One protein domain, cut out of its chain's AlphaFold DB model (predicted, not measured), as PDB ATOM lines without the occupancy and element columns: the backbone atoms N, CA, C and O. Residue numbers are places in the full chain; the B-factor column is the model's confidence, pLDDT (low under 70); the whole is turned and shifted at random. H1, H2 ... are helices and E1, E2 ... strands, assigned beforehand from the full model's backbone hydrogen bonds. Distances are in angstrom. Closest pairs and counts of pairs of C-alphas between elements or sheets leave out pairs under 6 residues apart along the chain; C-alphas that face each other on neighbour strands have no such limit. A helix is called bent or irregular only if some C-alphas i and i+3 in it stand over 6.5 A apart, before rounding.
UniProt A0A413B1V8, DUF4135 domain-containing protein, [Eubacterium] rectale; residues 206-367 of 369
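AT A GLANCE: This is residues 206 to 367 of the 369 residues of the protein "DUF4135 domain-containing protein" of [Eubacterium] rectale (UniProt A0A413B1V8). What shape do these coordinates make? Two long helices, H1 and H4, cross as an X, with the short hairpin E1 and E2 beside H1, while the long, bent hairpin E3 and E4 reaches away from them as an arm. Long loops lie between the crossed helices and this arm, and small H2 lies off to another side beyond H3. What is it made of? The 162 printed residues run H1, E1, E2, H2, H3, E3, E4, H4, with two antiparallel two-stranded sheets, E1 - E2 and E3 - E4; the class is mixed, helices and strands, with under half of the residues in named elements. How large is it? It is only just compact, close to loose, with a radius of gyration of the C-alphas of 18.2 A and a flat outline of 69 by 48 by 24 A.

IN THESE COORDINATES: Where does the first half run? H1, residues 211 to 230, is 29.2 A long from C-alpha 211 at (-40.708, -4.640, 5.045). E1 is residues 241 to 244, E2 247 to 250, H2 266 to 272 and H3 275 to 278. What follows? E3, residues 306 to 314, spans 21.6 A and bends by 58 degrees at residue 311; E4, residues 322 to 330, spans 22.1 A and bends by 59 degrees at residue 327. H4, residues 346 to 365, spans 26.6 A, ends at C-alpha 365 at (-24.609, -1.657, 30.948), has a kink of 35 degrees near residue 353, and is irregular, with C-alphas 348 and 351 8.3 A apart.

HOW THE PARTS SIT: What meets H1? It touches H4 at a steep tilt of 48 degrees, the same way, the closest C-alphas being those of Gly 222 and Ile 353, 4.1 A apart. With residues 225 to 229 alone it touches H3, closest at the C-alphas of Tyr 229 and Val 275, 5.4 A. The closest C-alphas of H1 and E2 are those of Val 217 and Met 247, 5.8 A. How do the strands pair? In the hairpin E1 and E2, N 242 and O 249 are 3.0 A apart, and in the hairpin E3 and E4, N 312 and O 324 are 2.8 A apart, both within hydrogen-bond range. How are the helix backbones? Every O i to N i+4 pair is within hydrogen-bond range in H1 and H2, and 13 of 16 in H4; H3 is too short for such a pair.

THE WHOLE: How far does it reach? The two C-alphas farthest apart, those of Asp 319 and Phe 366, are 69.3 A apart, and the printed part has no cut. Which links are long? E2 to H2, H3 to E3 and E4 to H4 are long. Where is confidence low? The pLDDT is under 70 at residues 259 to 273, 283 to 295, 301 to 307, 330 to 333 and 367.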
ATOM      1  N   THR A 206     -27.916   0.001  -1.799       94.50
ATOM      2  CA  THR A 206     -29.024  -0.772  -2.392       94.50
ATOM      3  C   THR A 206     -30.315  -0.699  -1.568       94.50
ATOM      4  O   THR A 206     -30.316  -0.310  -0.403       94.50
ATOM      5  N   GLN A 207     -31.448  -1.010  -2.204       95.06
ATOM      6  CA  GLN A 207     -32.766  -0.973  -1.562       95.06
ATOM      7  C   GLN A 207     -33.045  -2.252  -0.761       95.06
ATOM      8  O   GLN A 207     -32.574  -3.324  -1.131       95.06
ATOM      9  N   CYS A 208     -33.875  -2.140   0.273       96.62
ATOM     10  CA  CYS A 208     -34.483  -3.272   0.956       96.62
ATOM     11  C   CYS A 208     -35.398  -4.053  -0.007       96.62
ATOM     12  O   CYS A 208     -36.027  -3.483  -0.907       96.62
ATOM     13  N   GLU A 209     -35.530  -5.354   0.219       96.31
ATOM     14  CA  GLU A 209     -36.355  -6.275  -0.566       96.31
ATOM     15  C   GLU A 209     -37.729  -6.540   0.056       96.31
ATOM     16  O   GLU A 209     -38.667  -6.931  -0.644       96.31
ATOM     17  N   ASN A 210     -37.885  -6.308   1.359       96.56
ATOM     18  CA  ASN A 210     -39.139  -6.504   2.080       96.56
ATOM     19  C   ASN A 210     -39.243  -5.565   3.291       96.56
ATOM     20  O   ASN A 210     -38.294  -4.876   3.659       96.56
ATOM     21  N   THR A 211     -40.422  -5.524   3.908       95.31
ATOM     22  CA  THR A 211     -40.708  -4.640   5.045       95.31
ATOM     23  C   THR A 211     -39.985  -5.034   6.327       95.31
ATOM     24  O   THR A 211     -39.768  -4.174   7.178       95.31
ATOM     25  N   ASP A 212     -39.607  -6.304   6.483       96.75
ATOM     26  CA  ASP A 212     -38.868  -6.754   7.663       96.75
ATOM     27  C   ASP A 212     -37.422  -6.259   7.621       96.75
ATOM     28  O   ASP A 212     -36.914  -5.804   8.643       96.75
ATOM     29  N   GLU A 213     -36.791  -6.234   6.442       97.19
ATOM     30  CA  GLU A 213     -35.483  -5.597   6.254       97.19
ATOM     31  C   GLU A 213     -35.521  -4.114   6.645       97.19
ATOM     32  O   GLU A 213     -34.627  -3.657   7.348       97.19
ATOM     33  N   ILE A 214     -36.583  -3.378   6.296       96.75
ATOM     34  CA  ILE A 214     -36.741  -1.967   6.695       96.75
ATOM     35  C   ILE A 214     -36.746  -1.824   8.225       96.75
ATOM     36  O   ILE A 214     -36.029  -0.987   8.777       96.75
ATOM     37  N   LYS A 215     -37.511  -2.672   8.928       97.06
ATOM     38  CA  LYS A 215     -37.524  -2.690  10.400       97.06
ATOM     39  C   LYS A 215     -36.136  -2.985  10.967       97.06
ATOM     40  O   LYS A 215     -35.711  -2.332  11.919       97.06
ATOM     41  N   GLN A 216     -35.410  -3.933  10.367       97.12
ATOM     42  CA  GLN A 216     -34.037  -4.237  10.773       97.12
ATOM     43  C   GLN A 216     -33.100  -3.050  10.554       97.12
ATOM     44  O   GLN A 216     -32.321  -2.754  11.457       97.12
ATOM     45  N   VAL A 217     -33.202  -2.327   9.432       97.06
ATOM     46  CA  VAL A 217     -32.395  -1.121   9.184       97.06
ATOM     47  C   VAL A 217     -32.553  -0.129  10.328       97.06
ATOM     48  O   VAL A 217     -31.558   0.272  10.931       97.06
ATOM     49  N   TYR A 218     -33.787   0.242  10.671       96.81
ATOM     50  CA  TYR A 218     -34.028   1.259  11.695       96.81
ATOM     51  C   TYR A 218     -33.676   0.784  13.107       96.81
ATOM     52  O   TYR A 218     -33.142   1.560  13.902       96.81
ATOM     53  N   LYS A 219     -33.829  -0.514  13.390       97.06
ATOM     54  CA  LYS A 219     -33.319  -1.125  14.623       97.06
ATOM     55  C   LYS A 219     -31.792  -1.087  14.709       97.06
ATOM     56  O   LYS A 219     -31.235  -0.724  15.743       97.06
ATOM     57  N   ARG A 220     -31.089  -1.405  13.619       97.75
ATOM     58  CA  ARG A 220     -29.622  -1.305  13.547       97.75
ATOM     59  C   ARG A 220     -29.148   0.144  13.648       97.75
ATOM     60  O   ARG A 220     -28.172   0.399  14.341       97.75
ATOM     61  N   ILE A 221     -29.863   1.093  13.044       96.50
ATOM     62  CA  ILE A 221     -29.609   2.533  13.207       96.50
ATOM     63  C   ILE A 221     -29.710   2.938  14.680       96.50
ATOM     64  O   ILE A 221     -28.827   3.636  15.170       96.50
ATOM     65  N   GLY A 222     -30.733   2.472  15.403       96.00
ATOM     66  CA  GLY A 222     -30.856   2.695  16.846       96.00
ATOM     67  C   GLY A 222     -29.652   2.173  17.638       96.00
ATOM     68  O   GLY A 222     -29.123   2.868  18.504       96.00
ATOM     69  N   ALA A 223     -29.173   0.972  17.306       95.81
ATOM     70  CA  ALA A 223     -27.983   0.400  17.934       95.81
ATOM     71  C   ALA A 223     -26.698   1.187  17.595       95.81
ATOM     72  O   ALA A 223     -25.912   1.477  18.498       95.81
ATOM     73  N   LEU A 224     -26.506   1.606  16.337       96.00
ATOM     74  CA  LEU A 224     -25.379   2.467  15.944       96.00
ATOM     75  C   LEU A 224     -25.429   3.829  16.641       96.00
ATOM     76  O   LEU A 224     -24.395   4.315  17.082       96.00
ATOM     77  N   LEU A 225     -26.621   4.417  16.790       94.75
ATOM     78  CA  LEU A 225     -26.826   5.669  17.520       94.75
ATOM     79  C   LEU A 225     -26.367   5.552  18.975       94.75
ATOM     80  O   LEU A 225     -25.716   6.455  19.500       94.75
ATOM     81  N   ASN A 226     -26.685   4.430  19.622       93.19
ATOM     82  CA  ASN A 226     -26.227   4.157  20.976       93.19
ATOM     83  C   ASN A 226     -24.702   4.042  21.054       93.19
ATOM     84  O   ASN A 226     -24.087   4.671  21.911       93.19
ATOM     85  N   MET A 227     -24.095   3.281  20.139       93.00
ATOM     86  CA  MET A 227     -22.640   3.143  20.075       93.00
ATOM     87  C   MET A 227     -21.949   4.485  19.814       93.00
ATOM     88  O   MET A 227     -21.003   4.825  20.514       93.00
ATOM     89  N   ALA A 228     -22.445   5.271  18.856       92.19
ATOM     90  CA  ALA A 228     -21.905   6.584  18.525       92.19
ATOM     91  C   ALA A 228     -21.944   7.519  19.739       92.19
ATOM     92  O   ALA A 228     -20.943   8.151  20.060       92.19
ATOM     93  N   TYR A 229     -23.070   7.539  20.459       89.62
ATOM     94  CA  TYR A 229     -23.212   8.306  21.693       89.62
ATOM     95  C   TYR A 229     -22.211   7.864  22.771       89.62
ATOM     96  O   TYR A 229     -21.496   8.694  23.326       89.62
ATOM     97  N   LEU A 230     -22.124   6.560  23.045       87.38
ATOM     98  CA  LEU A 230     -21.246   6.023  24.088       87.38
ATOM     99  C   LEU A 230     -19.760   6.155  23.766       87.38
ATOM    100  O   LEU A 230     -18.954   6.181  24.690       87.38
ATOM    101  N   CYS A 231     -19.399   6.206  22.486       88.19
ATOM    102  CA  CYS A 231     -18.026   6.399  22.036       88.19
ATOM    103  C   CYS A 231     -17.698   7.866  21.726       88.19
ATOM    104  O   CYS A 231     -16.616   8.131  21.206       88.19
ATOM    105  N   GLY A 232     -18.605   8.808  22.008       86.25
ATOM    106  CA  GLY A 232     -18.381  10.234  21.765       86.25
ATOM    107  C   GLY A 232     -18.133  10.577  20.295       86.25
ATOM    108  O   GLY A 232     -17.395  11.514  20.015       86.25
ATOM    109  N   VAL A 233     -18.696   9.806  19.357       88.31
ATOM    110  CA  VAL A 233     -18.600  10.119  17.927       88.31
ATOM    111  C   VAL A 233     -19.448  11.352  17.651       88.31
ATOM    112  O   VAL A 233     -20.629  11.394  18.005       88.31
ATOM    113  N   THR A 234     -18.855  12.340  16.993       83.94
ATOM    114  CA  THR A 234     -19.531  13.571  16.576       83.94
ATOM    115  C   THR A 234     -19.571  13.666  15.049       83.94
ATOM    116  O   THR A 234     -18.918  12.895  14.353       83.94
ATOM    117  N   ASP A 235     -20.361  14.591  14.507       81.94
ATOM    118  CA  ASP A 235     -20.350  14.908  13.066       81.94
ATOM    119  C   ASP A 235     -20.790  13.772  12.122       81.94
ATOM    120  O   ASP A 235     -20.369  13.674  10.970       81.94
ATOM    121  N   ILE A 236     -21.715  12.918  12.571       87.06
ATOM    122  CA  ILE A 236     -22.371  11.942  11.696       87.06
ATOM    123  C   ILE A 236     -23.565  12.626  11.016       87.06
ATOM    124  O   ILE A 236     -24.703  12.524  11.472       87.06
ATOM    125  N   HIS A 237     -23.316  13.341   9.922       83.12
ATOM    126  CA  HIS A 237     -24.359  13.950   9.086       83.12
ATOM    127  C   HIS A 237     -24.836  13.000   7.969       83.12
ATOM    128  O   HIS A 237     -24.318  11.900   7.776       83.12
ATOM    129  N   MET A 238     -25.852  13.420   7.211       81.62
ATOM    130  CA  MET A 238     -26.532  12.619   6.177       81.62
ATOM    131  C   MET A 238     -25.644  11.967   5.105       81.62
ATOM    132  O   MET A 238     -26.084  11.013   4.472       81.62
ATOM    133  N   GLU A 239     -24.424  12.440   4.855       81.50
ATOM    134  CA  GLU A 239     -23.532  11.785   3.885       81.50
ATOM    135  C   GLU A 239     -22.628  10.712   4.501       81.50
ATOM    136  O   GLU A 239     -22.083   9.898   3.754       81.50
ATOM    137  N   ASN A 240     -22.563  10.656   5.837       88.88
ATOM    138  CA  ASN A 240     -21.732   9.725   6.602       88.88
ATOM    139  C   ASN A 240     -22.477   8.435   6.974       88.88
ATOM    140  O   ASN A 240     -21.908   7.566   7.629       88.88
ATOM    141  N   LEU A 241     -23.742   8.297   6.564       92.00
ATOM    142  CA  LEU A 241     -24.540   7.087   6.730       92.00
ATOM    143  C   LEU A 241     -24.915   6.522   5.356       92.00
ATOM    144  O   LEU A 241     -25.516   7.203   4.523       92.00
ATOM    145  N   ILE A 242     -24.582   5.257   5.116       93.81
ATOM    146  CA  ILE A 242     -24.993   4.521   3.916       93.81
ATOM    147  C   ILE A 242     -25.812   3.312   4.342       93.81
ATOM    148  O   ILE A 242     -25.399   2.572   5.228       93.81
ATOM    149  N   ILE A 243     -26.954   3.095   3.695       94.69
ATOM    150  CA  ILE A 243     -27.759   1.884   3.877       94.69
ATOM    151  C   ILE A 243     -27.595   0.996   2.644       94.69
ATOM    152  O   ILE A 243     -27.904   1.420   1.529       94.69
ATOM    153  N   ASP A 244     -27.111  -0.225   2.864       96.19
ATOM    154  CA  ASP A 244     -27.079  -1.304   1.878       96.19
ATOM    155  C   ASP A 244     -28.045  -2.403   2.320       96.19
ATOM    156  O   ASP A 244     -27.779  -3.127   3.285       96.19
ATOM    157  N   ARG A 245     -29.189  -2.509   1.635       95.00
ATOM    158  CA  ARG A 245     -30.246  -3.477   1.945       95.00
ATOM    159  C   ARG A 245     -30.726  -3.353   3.400       95.00
ATOM    160  O   ARG A 245     -31.426  -2.391   3.705       95.00
ATOM    161  N   ASP A 246     -30.366  -4.280   4.291       95.62
ATOM    162  CA  ASP A 246     -30.745  -4.274   5.712       95.62
ATOM    163  C   ASP A 246     -29.642  -3.756   6.660       95.62
ATOM    164  O   ASP A 246     -29.809  -3.796   7.884       95.62
ATOM    165  N   MET A 247     -28.512  -3.284   6.119       97.38
ATOM    166  CA  MET A 247     -27.324  -2.898   6.884       97.38
ATOM    167  C   MET A 247     -27.003  -1.401   6.742       97.38
ATOM    168  O   MET A 247     -26.668  -0.940   5.648       97.38
ATOM    169  N   PRO A 248     -27.078  -0.622   7.838       96.81
ATOM    170  CA  PRO A 248     -26.546   0.733   7.899       96.81
ATOM    171  C   PRO A 248     -25.047   0.732   8.241       96.81
ATOM    172  O   PRO A 248     -24.603  -0.006   9.120       96.81
ATOM    173  N   TYR A 249     -24.285   1.614   7.596       96.56
ATOM    174  CA  TYR A 249     -22.843   1.790   7.775       96.56
ATOM    175  C   TYR A 249     -22.511   3.255   8.046       96.56
ATOM    176  O   TYR A 249     -22.910   4.127   7.271       96.56
ATOM    177  N   ILE A 250     -21.743   3.515   9.106       94.81
ATOM    178  CA  ILE A 250     -21.134   4.827   9.344       94.81
ATOM    179  C   ILE A 250     -19.812   4.867   8.582       94.81
ATOM    180  O   ILE A 250     -18.925   4.053   8.828       94.81
ATOM    181  N   THR A 251     -19.702   5.781   7.622       92.38
ATOM    182  CA  THR A 251     -18.550   5.859   6.719       92.38
ATOM    183  C   THR A 251     -17.470   6.805   7.192       92.38
ATOM    184  O   THR A 251     -16.398   6.791   6.597       92.38
ATOM    185  N   ASP A 252     -17.715   7.631   8.207       89.50
ATOM    186  CA  ASP A 252     -16.687   8.492   8.785       89.50
ATOM    187  C   ASP A 252     -16.680   8.412  10.309       89.50
ATOM    188  O   ASP A 252     -17.707   8.566  10.962       89.50
ATOM    189  N   LEU A 253     -15.505   8.100  10.848       91.12
ATOM    190  CA  LEU A 253     -15.259   7.774  12.253       91.12
ATOM    191  C   LEU A 253     -14.016   8.505  12.778       91.12
ATOM    192  O   LEU A 253     -13.417   8.098  13.771       91.12
ATOM    193  N   GLU A 254     -13.586   9.576  12.107       86.75
ATOM    194  CA  GLU A 254     -12.423  10.358  12.546       86.75
ATOM    195  C   GLU A 254     -12.643  11.106  13.866       86.75
ATOM    196  O   GLU A 254     -11.680  11.434  14.553       86.75
ATOM    197  N   THR A 255     -13.902  11.300  14.253       85.69
ATOM    198  CA  THR A 255     -14.339  11.930  15.506       85.69
ATOM    199  C   THR A 255     -14.581  10.924  16.638       85.69
ATOM    200  O   THR A 255     -15.160  11.275  17.666       85.69
ATOM    201  N   LEU A 256     -14.185   9.655  16.475       87.56
ATOM    202  CA  LEU A 256     -14.313   8.652  17.534       87.56
ATOM    203  C   LEU A 256     -13.547   9.101  18.792       87.56
ATOM    204  O   LEU A 256     -12.358   9.409  18.719       87.56
ATOM    205  N   PHE A 257     -14.225   9.088  19.942       84.06
ATOM    206  CA  PHE A 257     -13.735   9.576  21.237       84.06
ATOM    207  C   PHE A 257     -13.451  11.086  21.312       84.06
ATOM    208  O   PHE A 257     -12.661  11.521  22.155       84.06
ATOM    209  N   ASP A 258     -14.125  11.903  20.494       76.12
ATOM    210  CA  ASP A 258     -14.077  13.369  20.580       76.12
ATOM    211  C   ASP A 258     -14.957  13.892  21.737       76.12
ATOM    212  O   ASP A 258     -16.012  14.502  21.552       76.12
ATOM    213  N   TYR A 259     -14.525  13.635  22.978       65.06
ATOM    214  CA  TYR A 259     -15.189  14.120  24.194       65.06
ATOM    215  C   TYR A 259     -14.829  15.582  24.503       65.06
ATOM    216  O   TYR A 259     -14.249  15.900  25.540       65.06
ATOM    217  N   GLY A 260     -15.232  16.484  23.609       58.41
ATOM    218  CA  GLY A 260     -15.374  17.907  23.898       58.41
ATOM    219  C   GLY A 260     -14.127  18.771  23.679       58.41
ATOM    220  O   GLY A 260     -13.036  18.532  24.194       58.41
ATOM    221  N   LYS A 261     -14.347  19.882  22.972       54.56
ATOM    222  CA  LYS A 261     -13.422  21.016  22.863       54.56
ATOM    223  C   LYS A 261     -13.571  21.929  24.085       54.56
ATOM    224  O   LYS A 261     -14.672  22.111  24.600       54.56
ATOM    225  N   SER A 262     -12.483  22.548  24.538       49.00
ATOM    226  CA  SER A 262     -12.534  23.610  25.551       49.00
ATOM    227  C   SER A 262     -13.223  24.874  25.001       49.00
ATOM    228  O   SER A 262     -13.114  25.183  23.816       49.00
ATOM    229  N   GLY A 263     -13.938  25.624  25.854       52.66
ATOM    230  CA  GLY A 263     -14.507  26.939  25.498       52.66
ATOM    231  C   GLY A 263     -15.914  26.949  24.875       52.66
ATOM    232  O   GLY A 263     -16.280  27.923  24.222       52.66
ATOM    233  N   VAL A 264     -16.701  25.891  25.066       59.50
ATOM    234  CA  VAL A 264     -18.092  25.764  24.585       59.50
ATOM    235  C   VAL A 264     -19.116  26.470  25.484       59.50
ATOM    236  O   VAL A 264     -18.904  26.620  26.687       59.50
ATOM    237  N   THR A 265     -20.240  26.913  24.904       58.16
ATOM    238  CA  THR A 265     -21.329  27.567  25.654       58.16
ATOM    239  C   THR A 265     -22.111  26.566  26.521       58.16
ATOM    240  O   THR A 265     -22.015  25.357  26.330       58.16
ATOM    241  N   ALA A 266     -22.943  27.043  27.455       59.25
ATOM    242  CA  ALA A 266     -23.779  26.167  28.290       59.25
ATOM    243  C   ALA A 266     -24.782  25.310  27.477       59.25
ATOM    244  O   ALA A 266     -25.106  24.195  27.879       59.25
ATOM    245  N   ILE A 267     -25.253  25.804  26.323       55.84
ATOM    246  CA  ILE A 267     -26.132  25.052  25.405       55.84
ATOM    247  C   ILE A 267     -25.338  23.975  24.667       55.84
ATOM    248  O   ILE A 267     -25.826  22.860  24.511       55.84
ATOM    249  N   ASP A 268     -24.108  24.285  24.262       57.19
ATOM    250  CA  ASP A 268     -23.211  23.305  23.652       57.19
ATOM    251  C   ASP A 268     -22.849  22.215  24.666       57.19
ATOM    252  O   ASP A 268     -22.921  21.044  24.333       57.19
ATOM    253  N   GLN A 269     -22.574  22.566  25.930       59.41
ATOM    254  CA  GLN A 269     -22.415  21.588  27.015       59.41
ATOM    255  C   GLN A 269     -23.668  20.736  27.224       59.41
ATOM    256  O   GLN A 269     -23.549  19.547  27.504       59.41
ATOM    257  N   TRP A 270     -24.865  21.311  27.090       62.31
ATOM    258  CA  TRP A 270     -26.093  20.527  27.131       62.31
ATOM    259  C   TRP A 270     -26.135  19.562  25.946       62.31
ATOM    260  O   TRP A 270     -26.169  18.372  26.181       62.31
ATOM    261  N   ILE A 271     -25.997  20.004  24.693       58.44
ATOM    262  CA  ILE A 271     -26.007  19.114  23.513       58.44
ATOM    263  C   ILE A 271     -24.915  18.032  23.587       58.44
ATOM    264  O   ILE A 271     -25.210  16.876  23.295       58.44
ATOM    265  N   LEU A 272     -23.700  18.386  24.026       60.91
ATOM    266  CA  LEU A 272     -22.557  17.479  24.214       60.91
ATOM    267  C   LEU A 272     -22.851  16.344  25.208       60.91
ATOM    268  O   LEU A 272     -22.265  15.273  25.095       60.91
ATOM    269  N   ASN A 273     -23.763  16.559  26.161       61.94
ATOM    270  CA  ASN A 273     -24.138  15.567  27.170       61.94
ATOM    271  C   ASN A 273     -25.306  14.656  26.746       61.94
ATOM    272  O   ASN A 273     -25.704  13.786  27.517       61.94
ATOM    273  N   TYR A 274     -25.882  14.843  25.553       74.38
ATOM    274  CA  TYR A 274     -27.005  14.035  25.063       74.38
ATOM    275  C   TYR A 274     -26.674  13.387  23.720       74.38
ATOM    276  O   TYR A 274     -25.761  13.777  23.001       74.38
ATOM    277  N   VAL A 275     -27.507  12.421  23.335       81.50
ATOM    278  CA  VAL A 275     -27.430  11.680  22.063       81.50
ATOM    279  C   VAL A 275     -27.385  12.601  20.827       81.50
ATOM    280  O   VAL A 275     -26.877  12.210  19.777       81.50
ATOM    281  N   LEU A 276     -27.865  13.844  20.952       79.69
ATOM    282  CA  LEU A 276     -27.856  14.860  19.892       79.69
ATOM    283  C   LEU A 276     -26.446  15.258  19.428       79.69
ATOM    284  O   LEU A 276     -26.301  15.686  18.283       79.69
ATOM    285  N   VAL A 277     -25.415  15.079  20.262       77.38
ATOM    286  CA  VAL A 277     -24.016  15.374  19.903       77.38
ATOM    287  C   VAL A 277     -23.527  14.587  18.683       77.38
ATOM    288  O   VAL A 277     -22.693  15.066  17.918       77.38
ATOM    289  N   THR A 278     -24.102  13.402  18.464       83.81
ATOM    290  CA  THR A 278     -23.751  12.526  17.339       83.81
ATOM    291  C   THR A 278     -24.101  13.133  15.981       83.81
ATOM    292  O   THR A 278     -23.539  12.720  14.972       83.81
ATOM    293  N   GLN A 279     -25.041  14.088  15.943       84.88
ATOM    294  CA  GLN A 279     -25.690  14.616  14.735       84.88
ATOM    295  C   GLN A 279     -26.463  13.572  13.906       84.88
ATOM    296  O   GLN A 279     -27.005  13.886  12.846       84.88
ATOM    297  N   MET A 280     -26.627  12.344  14.413       88.38
ATOM    298  CA  MET A 280     -27.465  11.339  13.758       88.38
ATOM    299  C   MET A 280     -28.962  11.662  13.854       88.38
ATOM    300  O   MET A 280     -29.739  11.250  12.990       88.38
ATOM    301  N   LEU A 281     -29.364  12.394  14.897       86.06
ATOM    302  CA  LEU A 281     -30.731  12.861  15.122       86.06
ATOM    303  C   LEU A 281     -30.907  14.319  14.671       86.06
ATOM    304  O   LEU A 281     -29.950  15.090  14.761       86.06
ATOM    305  N   PRO A 282     -32.120  14.724  14.248       76.81
ATOM    306  CA  PRO A 282     -32.409  16.105  13.876       76.81
ATOM    307  C   PRO A 282     -32.042  17.087  14.991       76.81
ATOM    308  O   PRO A 282     -32.625  17.065  16.076       76.81
ATOM    309  N   VAL A 283     -31.116  17.997  14.697       67.06
ATOM    310  CA  VAL A 283     -30.827  19.174  15.520       67.06
ATOM    311  C   VAL A 283     -31.078  20.398  14.651       67.06
ATOM    312  O   VAL A 283     -30.593  20.480  13.527       67.06
ATOM    313  N   LEU A 284     -31.832  21.374  15.158       57.53
ATOM    314  CA  LEU A 284     -32.053  22.657  14.479       57.53
ATOM    315  C   LEU A 284     -30.795  23.545  14.583       57.53
ATOM    316  O   LEU A 284     -30.869  24.686  15.037       57.53
ATOM    317  N   SER A 285     -29.620  23.038  14.206       49.62
ATOM    318  CA  SER A 285     -28.395  23.831  14.133       49.62
ATOM    319  C   SER A 285     -28.295  24.468  12.742       49.62
ATOM    320  O   SER A 285     -28.508  23.841  11.710       49.62
ATOM    321  N   GLY A 286     -28.068  25.781  12.699       48.09
ATOM    322  CA  GLY A 286     -27.812  26.514  11.457       48.09
ATOM    323  C   GLY A 286     -26.344  26.905  11.383       48.09
ATOM    324  O   GLY A 286     -25.789  27.363  12.379       48.09
ATOM    325  N   SER A 287     -25.734  26.794  10.205       50.84
ATOM    326  CA  SER A 287     -24.430  27.403   9.910       50.84
ATOM    327  C   SER A 287     -24.623  28.685   9.085       50.84
ATOM    328  O   SER A 287     -25.733  29.021   8.680       50.84
ATOM    329  N   LYS A 288     -23.557  29.446   8.793       42.84
ATOM    330  CA  LYS A 288     -23.665  30.613   7.887       42.84
ATOM    331  C   LYS A 288     -24.143  30.230   6.473       42.84
ATOM    332  O   LYS A 288     -24.713  31.075   5.788       42.84
ATOM    333  N   MET A 289     -23.910  28.985   6.049       39.56
ATOM    334  CA  MET A 289     -24.265  28.470   4.717       39.56
ATOM    335  C   MET A 289     -25.602  27.717   4.704       39.56
ATOM    336  O   MET A 289     -26.303  27.694   3.694       39.56
ATOM    337  N   VAL A 290     -25.977  27.134   5.842       51.31
ATOM    338  CA  VAL A 290     -27.192  26.342   6.019       51.31
ATOM    339  C   VAL A 290     -28.169  27.151   6.869       51.31
ATOM    340  O   VAL A 290     -27.904  27.421   8.038       51.31
ATOM    341  N   LYS A 291     -29.300  27.569   6.286       50.19
ATOM    342  CA  LYS A 291     -30.320  28.372   6.984       50.19
ATOM    343  C   LYS A 291     -30.677  27.706   8.322       50.19
ATOM    344  O   LYS A 291     -30.854  26.491   8.358       50.19
ATOM    345  N   LYS A 292     -30.812  28.496   9.399       52.31
ATOM    346  CA  LYS A 292     -31.333  28.016  10.695       52.31
ATOM    347  C   LYS A 292     -32.552  27.113  10.459       52.31
ATOM    348  O   LYS A 292     -33.515  27.560   9.837       52.31
ATOM    349  N   GLY A 293     -32.479  25.874  10.948       52.41
ATOM    350  CA  GLY A 293     -33.558  24.887  10.856       52.41
ATOM    351  C   GLY A 293     -33.513  23.931   9.657       52.41
ATOM    352  O   GLY A 293     -34.539  23.342   9.336       52.41
ATOM    353  N   CYS A 294     -32.370  23.772   8.985       59.56
ATOM    354  CA  CYS A 294     -32.187  22.693   8.011       59.56
ATOM    355  C   CYS A 294     -31.737  21.410   8.708       59.56
ATOM    356  O   CYS A 294     -30.765  21.417   9.455       59.56
ATOM    357  N   ASP A 295     -32.425  20.315   8.422       69.56
ATOM    358  CA  ASP A 295     -32.124  19.008   8.990       69.56
ATOM    359  C   ASP A 295     -31.031  18.297   8.176       69.56
ATOM    360  O   ASP A 295     -31.297  17.786   7.091       69.56
ATOM    361  N   MET A 296     -29.801  18.301   8.696       73.62
ATOM    362  CA  MET A 296     -28.638  17.595   8.131       73.62
ATOM    363  C   MET A 296     -28.410  16.219   8.775       73.62
ATOM    364  O   MET A 296     -27.381  15.586   8.521       73.62
ATOM    365  N   ALA A 297     -29.328  15.766   9.632       80.94
ATOM    366  CA  ALA A 297     -29.082  14.607  10.469       80.94
ATOM    367  C   ALA A 297     -28.965  13.311   9.669       80.94
ATOM    368  O   ALA A 297     -29.628  13.129   8.639       80.94
ATOM    369  N   ALA A 298     -28.140  12.385  10.169       84.06
ATOM    370  CA  ALA A 298     -27.884  11.122   9.482       84.06
ATOM    371  C   ALA A 298     -29.161  10.338   9.176       84.06
ATOM    372  O   ALA A 298     -29.296   9.802   8.084       84.06
ATOM    373  N   ILE A 299     -30.099  10.262  10.120       84.69
ATOM    374  CA  ILE A 299     -31.224   9.325  10.016       84.69
ATOM    375  C   ILE A 299     -32.333   9.876   9.119       84.69
ATOM    376  O   ILE A 299     -32.931   9.133   8.346       84.69
ATOM    377  N   THR A 300     -32.608  11.173   9.202       77.31
ATOM    378  CA  THR A 300     -33.729  11.822   8.510       77.31
ATOM    379  C   THR A 300     -33.338  12.448   7.182       77.31
ATOM    380  O   THR A 300     -34.211  12.623   6.334       77.31
ATOM    381  N   GLY A 301     -32.052  12.761   6.967       63.66
ATOM    382  CA  GLY A 301     -31.525  13.225   5.679       63.66
ATOM    383  C   GLY A 301     -32.222  14.458   5.111       63.66
ATOM    384  O   GLY A 301     -32.278  14.608   3.890       63.66
ATOM    385  N   GLY A 302     -32.832  15.272   5.976       57.06
ATOM    386  CA  GLY A 302     -33.706  16.360   5.569       57.06
ATOM    387  C   GLY A 302     -34.884  15.886   4.719       57.06
ATOM    388  O   GLY A 302     -35.099  16.436   3.640       57.06
ATOM    389  N   ALA A 303     -35.628  14.861   5.153       48.81
ATOM    390  CA  ALA A 303     -36.841  14.371   4.491       48.81
ATOM    391  C   ALA A 303     -37.780  15.545   4.118       48.81
ATOM    392  O   ALA A 303     -38.424  16.156   4.967       48.81
ATOM    393  N   GLY A 304     -37.788  15.899   2.824       50.94
ATOM    394  CA  GLY A 304     -38.372  17.138   2.276       50.94
ATOM    395  C   GLY A 304     -37.430  17.927   1.347       50.94
ATOM    396  O   GLY A 304     -37.876  18.764   0.560       50.94
ATOM    397  N   GLY A 305     -36.135  17.602   1.360       57.38
ATOM    398  CA  GLY A 305     -35.073  18.313   0.656       57.38
ATOM    399  C   GLY A 305     -34.600  19.531   1.446       57.38
ATOM    400  O   GLY A 305     -35.397  20.338   1.925       57.38
ATOM    401  N   ILE A 306     -33.285  19.687   1.554       63.81
ATOM    402  CA  ILE A 306     -32.698  20.811   2.278       63.81
ATOM    403  C   ILE A 306     -32.628  22.006   1.337       63.81
ATOM    404  O   ILE A 306     -32.058  21.914   0.248       63.81
ATOM    405  N   LYS A 307     -33.205  23.137   1.750       69.31
ATOM    406  CA  LYS A 307     -33.034  24.405   1.039       69.31
ATOM    407  C   LYS A 307     -31.719  25.036   1.468       69.31
ATOM    408  O   LYS A 307     -31.635  25.644   2.534       69.31
ATOM    409  N   ILE A 308     -30.705  24.906   0.624       72.75
ATOM    410  CA  ILE A 308     -29.415  25.561   0.837       72.75
ATOM    411  C   ILE A 308     -29.328  26.813  -0.029       72.75
ATOM    412  O   ILE A 308     -29.753  26.816  -1.186       72.75
ATOM    413  N   LYS A 309     -28.774  27.891   0.534       79.00
ATOM    414  CA  LYS A 309     -28.395  29.063  -0.256       79.00
ATOM    415  C   LYS A 309     -27.060  28.757  -0.911       79.00
ATOM    416  O   LYS A 309     -26.034  28.748  -0.235       79.00
ATOM    417  N   LYS A 310     -27.079  28.493  -2.214       82.50
ATOM    418  CA  LYS A 310     -25.865  28.251  -2.987       82.50
ATOM    419  C   LYS A 310     -25.541  29.484  -3.816       82.50
ATOM    420  O   LYS A 310     -26.418  30.081  -4.434       82.50
ATOM    421  N   GLU A 311     -24.272  29.863  -3.813       88.12
ATOM    422  CA  GLU A 311     -23.760  30.864  -4.740       88.12
ATOM    423  C   GLU A 311     -23.686  30.240  -6.143       88.12
ATOM    424  O   GLU A 311     -23.088  29.177  -6.333       88.12
ATOM    425  N   VAL A 312     -24.330  30.870  -7.121       90.69
ATOM    426  CA  VAL A 312     -24.408  30.410  -8.510       90.69
ATOM    427  C   VAL A 312     -24.047  31.542  -9.466       90.69
ATOM    428  O   VAL A 312     -24.150  32.724  -9.134       90.69
ATOM    429  N   ILE A 313     -23.616  31.173 -10.670       92.88
ATOM    430  CA  ILE A 313     -23.309  32.128 -11.735       92.88
ATOM    431  C   ILE A 313     -24.580  32.390 -12.544       92.88
ATOM    432  O   ILE A 313     -25.095  31.488 -13.207       92.88
ATOM    433  N   LYS A 314     -25.055  33.637 -12.535       94.88
ATOM    434  CA  LYS A 314     -26.150  34.112 -13.388       94.88
ATOM    435  C   LYS A 314     -25.598  34.676 -14.695       94.88
ATOM    436  O   LYS A 314     -24.521  35.273 -14.705       94.88
ATOM    437  N   ASN A 315     -26.356  34.504 -15.781       94.62
ATOM    438  CA  ASN A 315     -25.978  34.879 -17.149       94.62
ATOM    439  C   ASN A 315     -24.606  34.302 -17.565       94.62
ATOM    440  O   ASN A 315     -23.715  35.059 -17.969       94.62
ATOM    441  N   PRO A 316     -24.388  32.979 -17.428       95.06
ATOM    442  CA  PRO A 316     -23.121  32.380 -17.818       95.06
ATOM    443  C   PRO A 316     -22.854  32.620 -19.311       95.06
ATOM    444  O   PRO A 316     -23.790  32.743 -20.099       95.06
ATOM    445  N   TYR A 317     -21.576  32.654 -19.691       95.69
ATOM    446  CA  TYR A 317     -21.124  32.905 -21.067       95.69
ATOM    447  C   TYR A 317     -21.467  34.298 -21.623       95.69
ATOM    448  O   TYR A 317     -21.550  34.476 -22.832       95.69
ATOM    449  N   THR A 318     -21.660  35.291 -20.751       96.38
ATOM    450  CA  THR A 318     -21.926  36.681 -21.150       96.38
ATOM    451  C   THR A 318     -21.054  37.669 -20.378       96.38
ATOM    452  O   THR A 318     -20.552  37.359 -19.297       96.38
ATOM    453  N   ASP A 319     -20.914  38.892 -20.890       95.31
ATOM    454  CA  ASP A 319     -20.301  40.020 -20.172       95.31
ATOM    455  C   ASP A 319     -21.155  40.548 -18.999       95.31
ATOM    456  O   ASP A 319     -20.713  41.399 -18.222       95.31
ATOM    457  N   GLN A 320     -22.378  40.033 -18.846       95.75
ATOM    458  CA  GLN A 320     -23.312  40.317 -17.750       95.75
ATOM    459  C   GLN A 320     -23.247  39.272 -16.626       95.75
ATOM    460  O   GLN A 320     -24.139  39.218 -15.770       95.75
ATOM    461  N   MET A 321     -22.217  38.424 -16.648       95.31
ATOM    462  CA  MET A 321     -22.002  37.372 -15.663       95.31
ATOM    463  C   MET A 321     -21.852  37.954 -14.256       95.31
ATOM    464  O   MET A 321     -21.153  38.946 -14.046       95.31
ATOM    465  N   GLN A 322     -22.499  37.318 -13.283       95.44
ATOM    466  CA  GLN A 322     -22.452  37.732 -11.882       95.44
ATOM    467  C   GLN A 322     -22.683  36.542 -10.950       95.44
ATOM    468  O   GLN A 322     -23.376  35.590 -11.308       95.44
ATOM    469  N   PHE A 323     -22.134  36.623  -9.741       94.00
ATOM    470  CA  PHE A 323     -22.451  35.685  -8.670       94.00
ATOM    471  C   PHE A 323     -23.695  36.157  -7.920       94.00
ATOM    472  O   PHE A 323     -23.757  37.297  -7.461       94.00
ATOM    473  N   VAL A 324     -24.680  35.273  -7.796       93.00
ATOM    474  CA  VAL A 324     -25.904  35.495  -7.020       93.00
ATOM    475  C   VAL A 324     -26.129  34.322  -6.078       93.00
ATOM    476  O   VAL A 324     -25.644  33.220  -6.319       93.00
ATOM    477  N   TYR A 325     -26.874  34.544  -5.000       90.12
ATOM    478  CA  TYR A 325     -27.319  33.458  -4.131       90.12
ATOM    479  C   TYR A 325     -28.705  32.996  -4.563       90.12
ATOM    480  O   TYR A 325     -29.644  33.791  -4.566       90.12
ATOM    481  N   GLU A 326     -28.835  31.708  -4.861       87.44
ATOM    482  CA  GLU A 326     -30.117  31.060  -5.139       87.44
ATOM    483  C   GLU A 326     -30.411  29.996  -4.076       87.44
ATOM    484  O   GLU A 326     -29.507  29.336  -3.552       87.44
ATOM    485  N   GLU A 327     -31.688  29.845  -3.720       83.50
ATOM    486  CA  GLU A 327     -32.136  28.724  -2.893       83.50
ATOM    487  C   GLU A 327     -32.289  27.494  -3.787       83.50
ATOM    488  O   GLU A 327     -33.151  27.460  -4.663       83.50
ATOM    489  N   ILE A 328     -31.465  26.474  -3.551       76.00
ATOM    490  CA  ILE A 328     -31.557  25.198  -4.262       76.00
ATOM    491  C   ILE A 328     -32.021  24.094  -3.316       76.00
ATOM    492  O   ILE A 328     -31.691  24.088  -2.128       76.00
ATOM    493  N   GLN A 329     -32.779  23.140  -3.858       74.19
ATOM    494  CA  GLN A 329     -33.171  21.937  -3.134       74.19
ATOM    495  C   GLN A 329     -32.070  20.885  -3.282       74.19
ATOM    496  O   GLN A 329     -31.839  20.351  -4.367       74.19
ATOM    497  N   TYR A 330     -31.374  20.589  -2.188       65.69
ATOM    498  CA  TYR A 330     -30.366  19.538  -2.151       65.69
ATOM    499  C   TYR A 330     -31.040  18.177  -1.943       65.69
ATOM    500  O   TYR A 330     -31.796  17.989  -0.987       65.69
ATOM    501  N   LYS A 331     -30.788  17.232  -2.857       60.34
ATOM    502  CA  LYS A 331     -31.407  15.898  -2.866       60.34
ATOM    503  C   LYS A 331     -30.357  14.822  -3.152       60.34
ATOM    504  O   LYS A 331     -30.253  14.322  -4.269       60.34
ATOM    505  N   LYS A 332     -29.557  14.472  -2.145       61.03
ATOM    506  CA  LYS A 332     -28.672  13.299  -2.189       61.03
ATOM    507  C   LYS A 332     -28.882  12.499  -0.911       61.03
ATOM    508  O   LYS A 332     -28.457  12.934   0.143       61.03
ATOM    509  N   VAL A 333     -29.564  11.362  -1.010       69.00
ATOM    510  CA  VAL A 333     -29.976  10.553   0.148       69.00
ATOM    511  C   VAL A 333     -29.549   9.103  -0.081       69.00
ATOM    512  O   VAL A 333     -30.171   8.381  -0.864       69.00
ATOM    513  N   LYS A 334     -28.427   8.719   0.545       81.06
ATOM    514  CA  LYS A 334     -27.934   7.325   0.674       81.06
ATOM    515  C   LYS A 334     -28.155   6.755   2.085       81.06
ATOM    516  O   LYS A 334     -27.982   5.563   2.309       81.06
ATOM    517  N   ASN A 335     -28.537   7.635   2.996       85.06
ATOM    518  CA  ASN A 335     -28.701   7.452   4.428       85.06
ATOM    519  C   ASN A 335     -30.136   7.108   4.846       85.06
ATOM    520  O   ASN A 335     -30.389   6.899   6.026       85.06
ATOM    521  N   ILE A 336     -31.071   7.060   3.892       88.56
ATOM    522  CA  ILE A 336     -32.474   6.698   4.120       88.56
ATOM    523  C   ILE A 336     -32.763   5.379   3.405       88.56
ATOM    524  O   ILE A 336     -32.428   5.230   2.224       88.56
ATOM    525  N   ALA A 337     -33.397   4.443   4.116       90.94
ATOM    526  CA  ALA A 337     -33.779   3.147   3.575       90.94
ATOM    527  C   ALA A 337     -34.673   3.325   2.344       90.94
ATOM    528  O   ALA A 337     -35.509   4.232   2.275       90.94
ATOM    529  N   ARG A 338     -34.496   2.452   1.354       92.44
ATOM    530  CA  ARG A 338     -35.299   2.460   0.130       92.44
ATOM    531  C   ARG A 338     -36.048   1.152   0.002       92.44
ATOM    532  O   ARG A 338     -35.463   0.103   0.217       92.44
ATOM    533  N   TYR A 339     -37.303   1.212  -0.418       93.44
ATOM    534  CA  TYR A 339     -38.116   0.037  -0.706       93.44
ATOM    535  C   TYR A 339     -38.999   0.308  -1.922       93.44
ATOM    536  O   TYR A 339     -39.637   1.357  -2.009       93.44
ATOM    537  N   LYS A 340     -39.008  -0.612  -2.898       93.31
ATOM    538  CA  LYS A 340     -39.736  -0.455  -4.176       93.31
ATOM    539  C   LYS A 340     -39.462   0.900  -4.855       93.31
ATOM    540  O   LYS A 340     -40.364   1.562  -5.360       93.31
ATOM    541  N   GLY A 341     -38.199   1.331  -4.833       89.44
ATOM    542  CA  GLY A 341     -37.752   2.601  -5.412       89.44
ATOM    543  C   GLY A 341     -38.094   3.866  -4.614       89.44
ATOM    544  O   GLY A 341     -37.607   4.933  -4.988       89.44
ATOM    545  N   GLN A 342     -38.854   3.768  -3.520       88.94
ATOM    546  CA  GLN A 342     -39.250   4.899  -2.678       88.94
ATOM    547  C   GLN A 342     -38.388   4.990  -1.420       88.94
ATOM    548  O   GLN A 342     -37.928   3.971  -0.910       88.94
ATOM    549  N   TYR A 343     -38.168   6.208  -0.926       88.38
ATOM    550  CA  TYR A 343     -37.554   6.426   0.382       88.38
ATOM    551  C   TYR A 343     -38.568   6.136   1.482       88.38
ATOM    552  O   TYR A 343     -39.719   6.559   1.385       88.38
ATOM    553  N   VAL A 344     -38.126   5.422   2.509       89.38
ATOM    554  CA  VAL A 344     -38.927   5.126   3.692       89.38
ATOM    555  C   VAL A 344     -38.727   6.239   4.710       89.38
ATOM    556  O   VAL A 344     -37.594   6.635   4.971       89.38
ATOM    557  N   ASP A 345     -39.810   6.758   5.278       88.00
ATOM    558  CA  ASP A 345     -39.713   7.785   6.307       88.00
ATOM    559  C   ASP A 345     -39.252   7.163   7.638       88.00
ATOM    560  O   ASP A 345     -39.954   6.312   8.187       88.00
ATOM    561  N   PRO A 346     -38.107   7.580   8.211       88.75
ATOM    562  CA  PRO A 346     -37.657   7.079   9.509       88.75
ATOM    563  C   PRO A 346     -38.650   7.323  10.649       88.75
ATOM    564  O   PRO A 346     -38.596   6.630  11.665       88.75
ATOM    565  N   ARG A 347     -39.551   8.306  10.506       87.50
ATOM    566  CA  ARG A 347     -40.589   8.614  11.502       87.50
ATOM    567  C   ARG A 347     -41.622   7.499  11.636       87.50
ATOM    568  O   ARG A 347     -42.201   7.358  12.707       87.50
ATOM    569  N   ASP A 348     -41.802   6.690  10.597       91.69
ATOM    570  CA  ASP A 348     -42.699   5.533  10.639       91.69
ATOM    571  C   ASP A 348     -42.097   4.361  11.442       91.69
ATOM    572  O   ASP A 348     -42.800   3.401  11.743       91.69
ATOM    573  N   TYR A 349     -40.809   4.448  11.816       94.31
ATOM    574  CA  TYR A 349     -40.032   3.386  12.467       94.31
ATOM    575  C   TYR A 349     -39.354   3.853  13.768       94.31
ATOM    576  O   TYR A 349     -38.293   3.357  14.165       94.31
ATOM    577  N   THR A 350     -39.932   4.845  14.458       93.88
ATOM    578  CA  THR A 350     -39.346   5.375  15.703       93.88
ATOM    579  C   THR A 350     -39.257   4.335  16.812       93.88
ATOM    580  O   THR A 350     -38.354   4.418  17.644       93.88
ATOM    581  N   GLU A 351     -40.178   3.371  16.848       97.12
ATOM    582  CA  GLU A 351     -40.165   2.315  17.860       97.12
ATOM    583  C   GLU A 351     -39.022   1.326  17.617       97.12
ATOM    584  O   GLU A 351     -38.321   0.980  18.563       97.12
ATOM    585  N   GLU A 352     -38.734   0.965  16.364       97.25
ATOM    586  CA  GLU A 352     -37.570   0.154  16.005       97.25
ATOM    587  C   GLU A 352     -36.256   0.860  16.366       97.25
ATOM    588  O   GLU A 352     -35.355   0.232  16.927       97.25
ATOM    589  N   ILE A 353     -36.151   2.173  16.111       96.06
ATOM    590  CA  ILE A 353     -34.972   2.972  16.496       96.06
ATOM    591  C   ILE A 353     -34.781   2.944  18.019       96.06
ATOM    592  O   ILE A 353     -33.674   2.683  18.498       96.06
ATOM    593  N   LYS A 354     -35.847   3.188  18.793       95.56
ATOM    594  CA  LYS A 354     -35.792   3.128  20.263       95.56
ATOM    595  C   LYS A 354     -35.420   1.732  20.749       95.56
ATOM    596  O   LYS A 354     -34.548   1.607  21.604       95.56
ATOM    597  N   GLU A 355     -36.037   0.694  20.188       95.25
ATOM    598  CA  GLU A 355     -35.763  -0.698  20.544       95.25
ATOM    599  C   GLU A 355     -34.284  -1.035  20.321       95.25
ATOM    600  O   GLU A 355     -33.625  -1.567  21.215       95.25
ATOM    601  N   GLY A 356     -33.739  -0.672  19.156       95.12
ATOM    602  CA  GLY A 356     -32.330  -0.856  18.828       95.12
ATOM    603  C   GLY A 356     -31.390  -0.136  19.792       95.12
ATOM    604  O   GLY A 356     -30.444  -0.740  20.299       95.12
ATOM    605  N   PHE A 357     -31.686   1.131  20.092       94.75
ATOM    606  CA  PHE A 357     -30.897   1.936  21.023       94.75
ATOM    607  C   PHE A 357     -30.906   1.345  22.435       94.75
ATOM    608  O   PHE A 357     -29.848   1.110  23.018       94.75
ATOM    609  N   SER A 358     -32.093   1.087  22.990       92.44
ATOM    610  CA  SER A 358     -32.260   0.580  24.354       92.44
ATOM    611  C   SER A 358     -31.659  -0.809  24.523       92.44
ATOM    612  O   SER A 358     -31.028  -1.089  25.543       92.44
ATOM    613  N   PHE A 359     -31.812  -1.675  23.520       90.19
ATOM    614  CA  PHE A 359     -31.220  -3.002  23.557       90.19
ATOM    615  C   PHE A 359     -29.689  -2.920  23.574       90.19
ATOM    616  O   PHE A 359     -29.055  -3.530  24.437       90.19
ATOM    617  N   GLN A 360     -29.095  -2.105  22.698       90.06
ATOM    618  CA  GLN A 360     -27.647  -1.917  22.662       90.06
ATOM    619  C   GLN A 360     -27.111  -1.302  23.963       90.06
ATOM    620  O   GLN A 360     -26.118  -1.788  24.505       90.06
ATOM    621  N   TYR A 361     -27.826  -0.318  24.520       89.81
ATOM    622  CA  TYR A 361     -27.508   0.271  25.819       89.81
ATOM    623  C   TYR A 361     -27.491  -0.788  26.926       89.81
ATOM    624  O   TYR A 361     -26.530  -0.865  27.686       89.81
ATOM    625  N   SER A 362     -28.508  -1.656  26.966       88.06
ATOM    626  CA  SER A 362     -28.601  -2.731  27.957       88.06
ATOM    627  C   SER A 362     -27.435  -3.718  27.855       88.06
ATOM    628  O   SER A 362     -26.846  -4.088  28.869       88.06
ATOM    629  N   VAL A 363     -27.037  -4.095  26.633       85.75
ATOM    630  CA  VAL A 363     -25.884  -4.978  26.403       85.75
ATOM    631  C   VAL A 363     -24.617  -4.355  26.982       85.75
ATOM    632  O   VAL A 363     -23.828  -5.066  27.598       85.75
ATOM    633  N   VAL A 364     -24.431  -3.046  26.829       82.75
ATOM    634  CA  VAL A 364     -23.273  -2.348  27.390       82.75
ATOM    635  C   VAL A 364     -23.359  -2.276  28.918       82.75
ATOM    636  O   VAL A 364     -22.415  -2.672  29.595       82.75
ATOM    637  N   THR A 365     -24.489  -1.856  29.492       82.31
ATOM    638  CA  THR A 365     -24.609  -1.657  30.948       82.31
ATOM    639  C   THR A 365     -24.603  -2.958  31.753       82.31
ATOM    640  O   THR A 365     -24.042  -2.988  32.842       82.31
ATOM    641  N   PHE A 366     -25.186  -4.046  31.239       75.31
ATOM    642  CA  PHE A 366     -25.233  -5.338  31.944       75.31
ATOM    643  C   PHE A 366     -23.927  -6.143  31.859       75.31
ATOM    644  O   PHE A 366     -23.809  -7.166  32.523       75.31
ATOM    645  N   ASN A 367     -22.960  -5.713  31.044       61.72
ATOM    646  CA  ASN A 367     -21.677  -6.399  30.851       61.72
ATOM    647  C   ASN A 367     -20.462  -5.585  31.339       61.72
ATOM    648  O   ASN A 367     -19.329  -5.990  31.073       61.72
TER     649      ASN A 367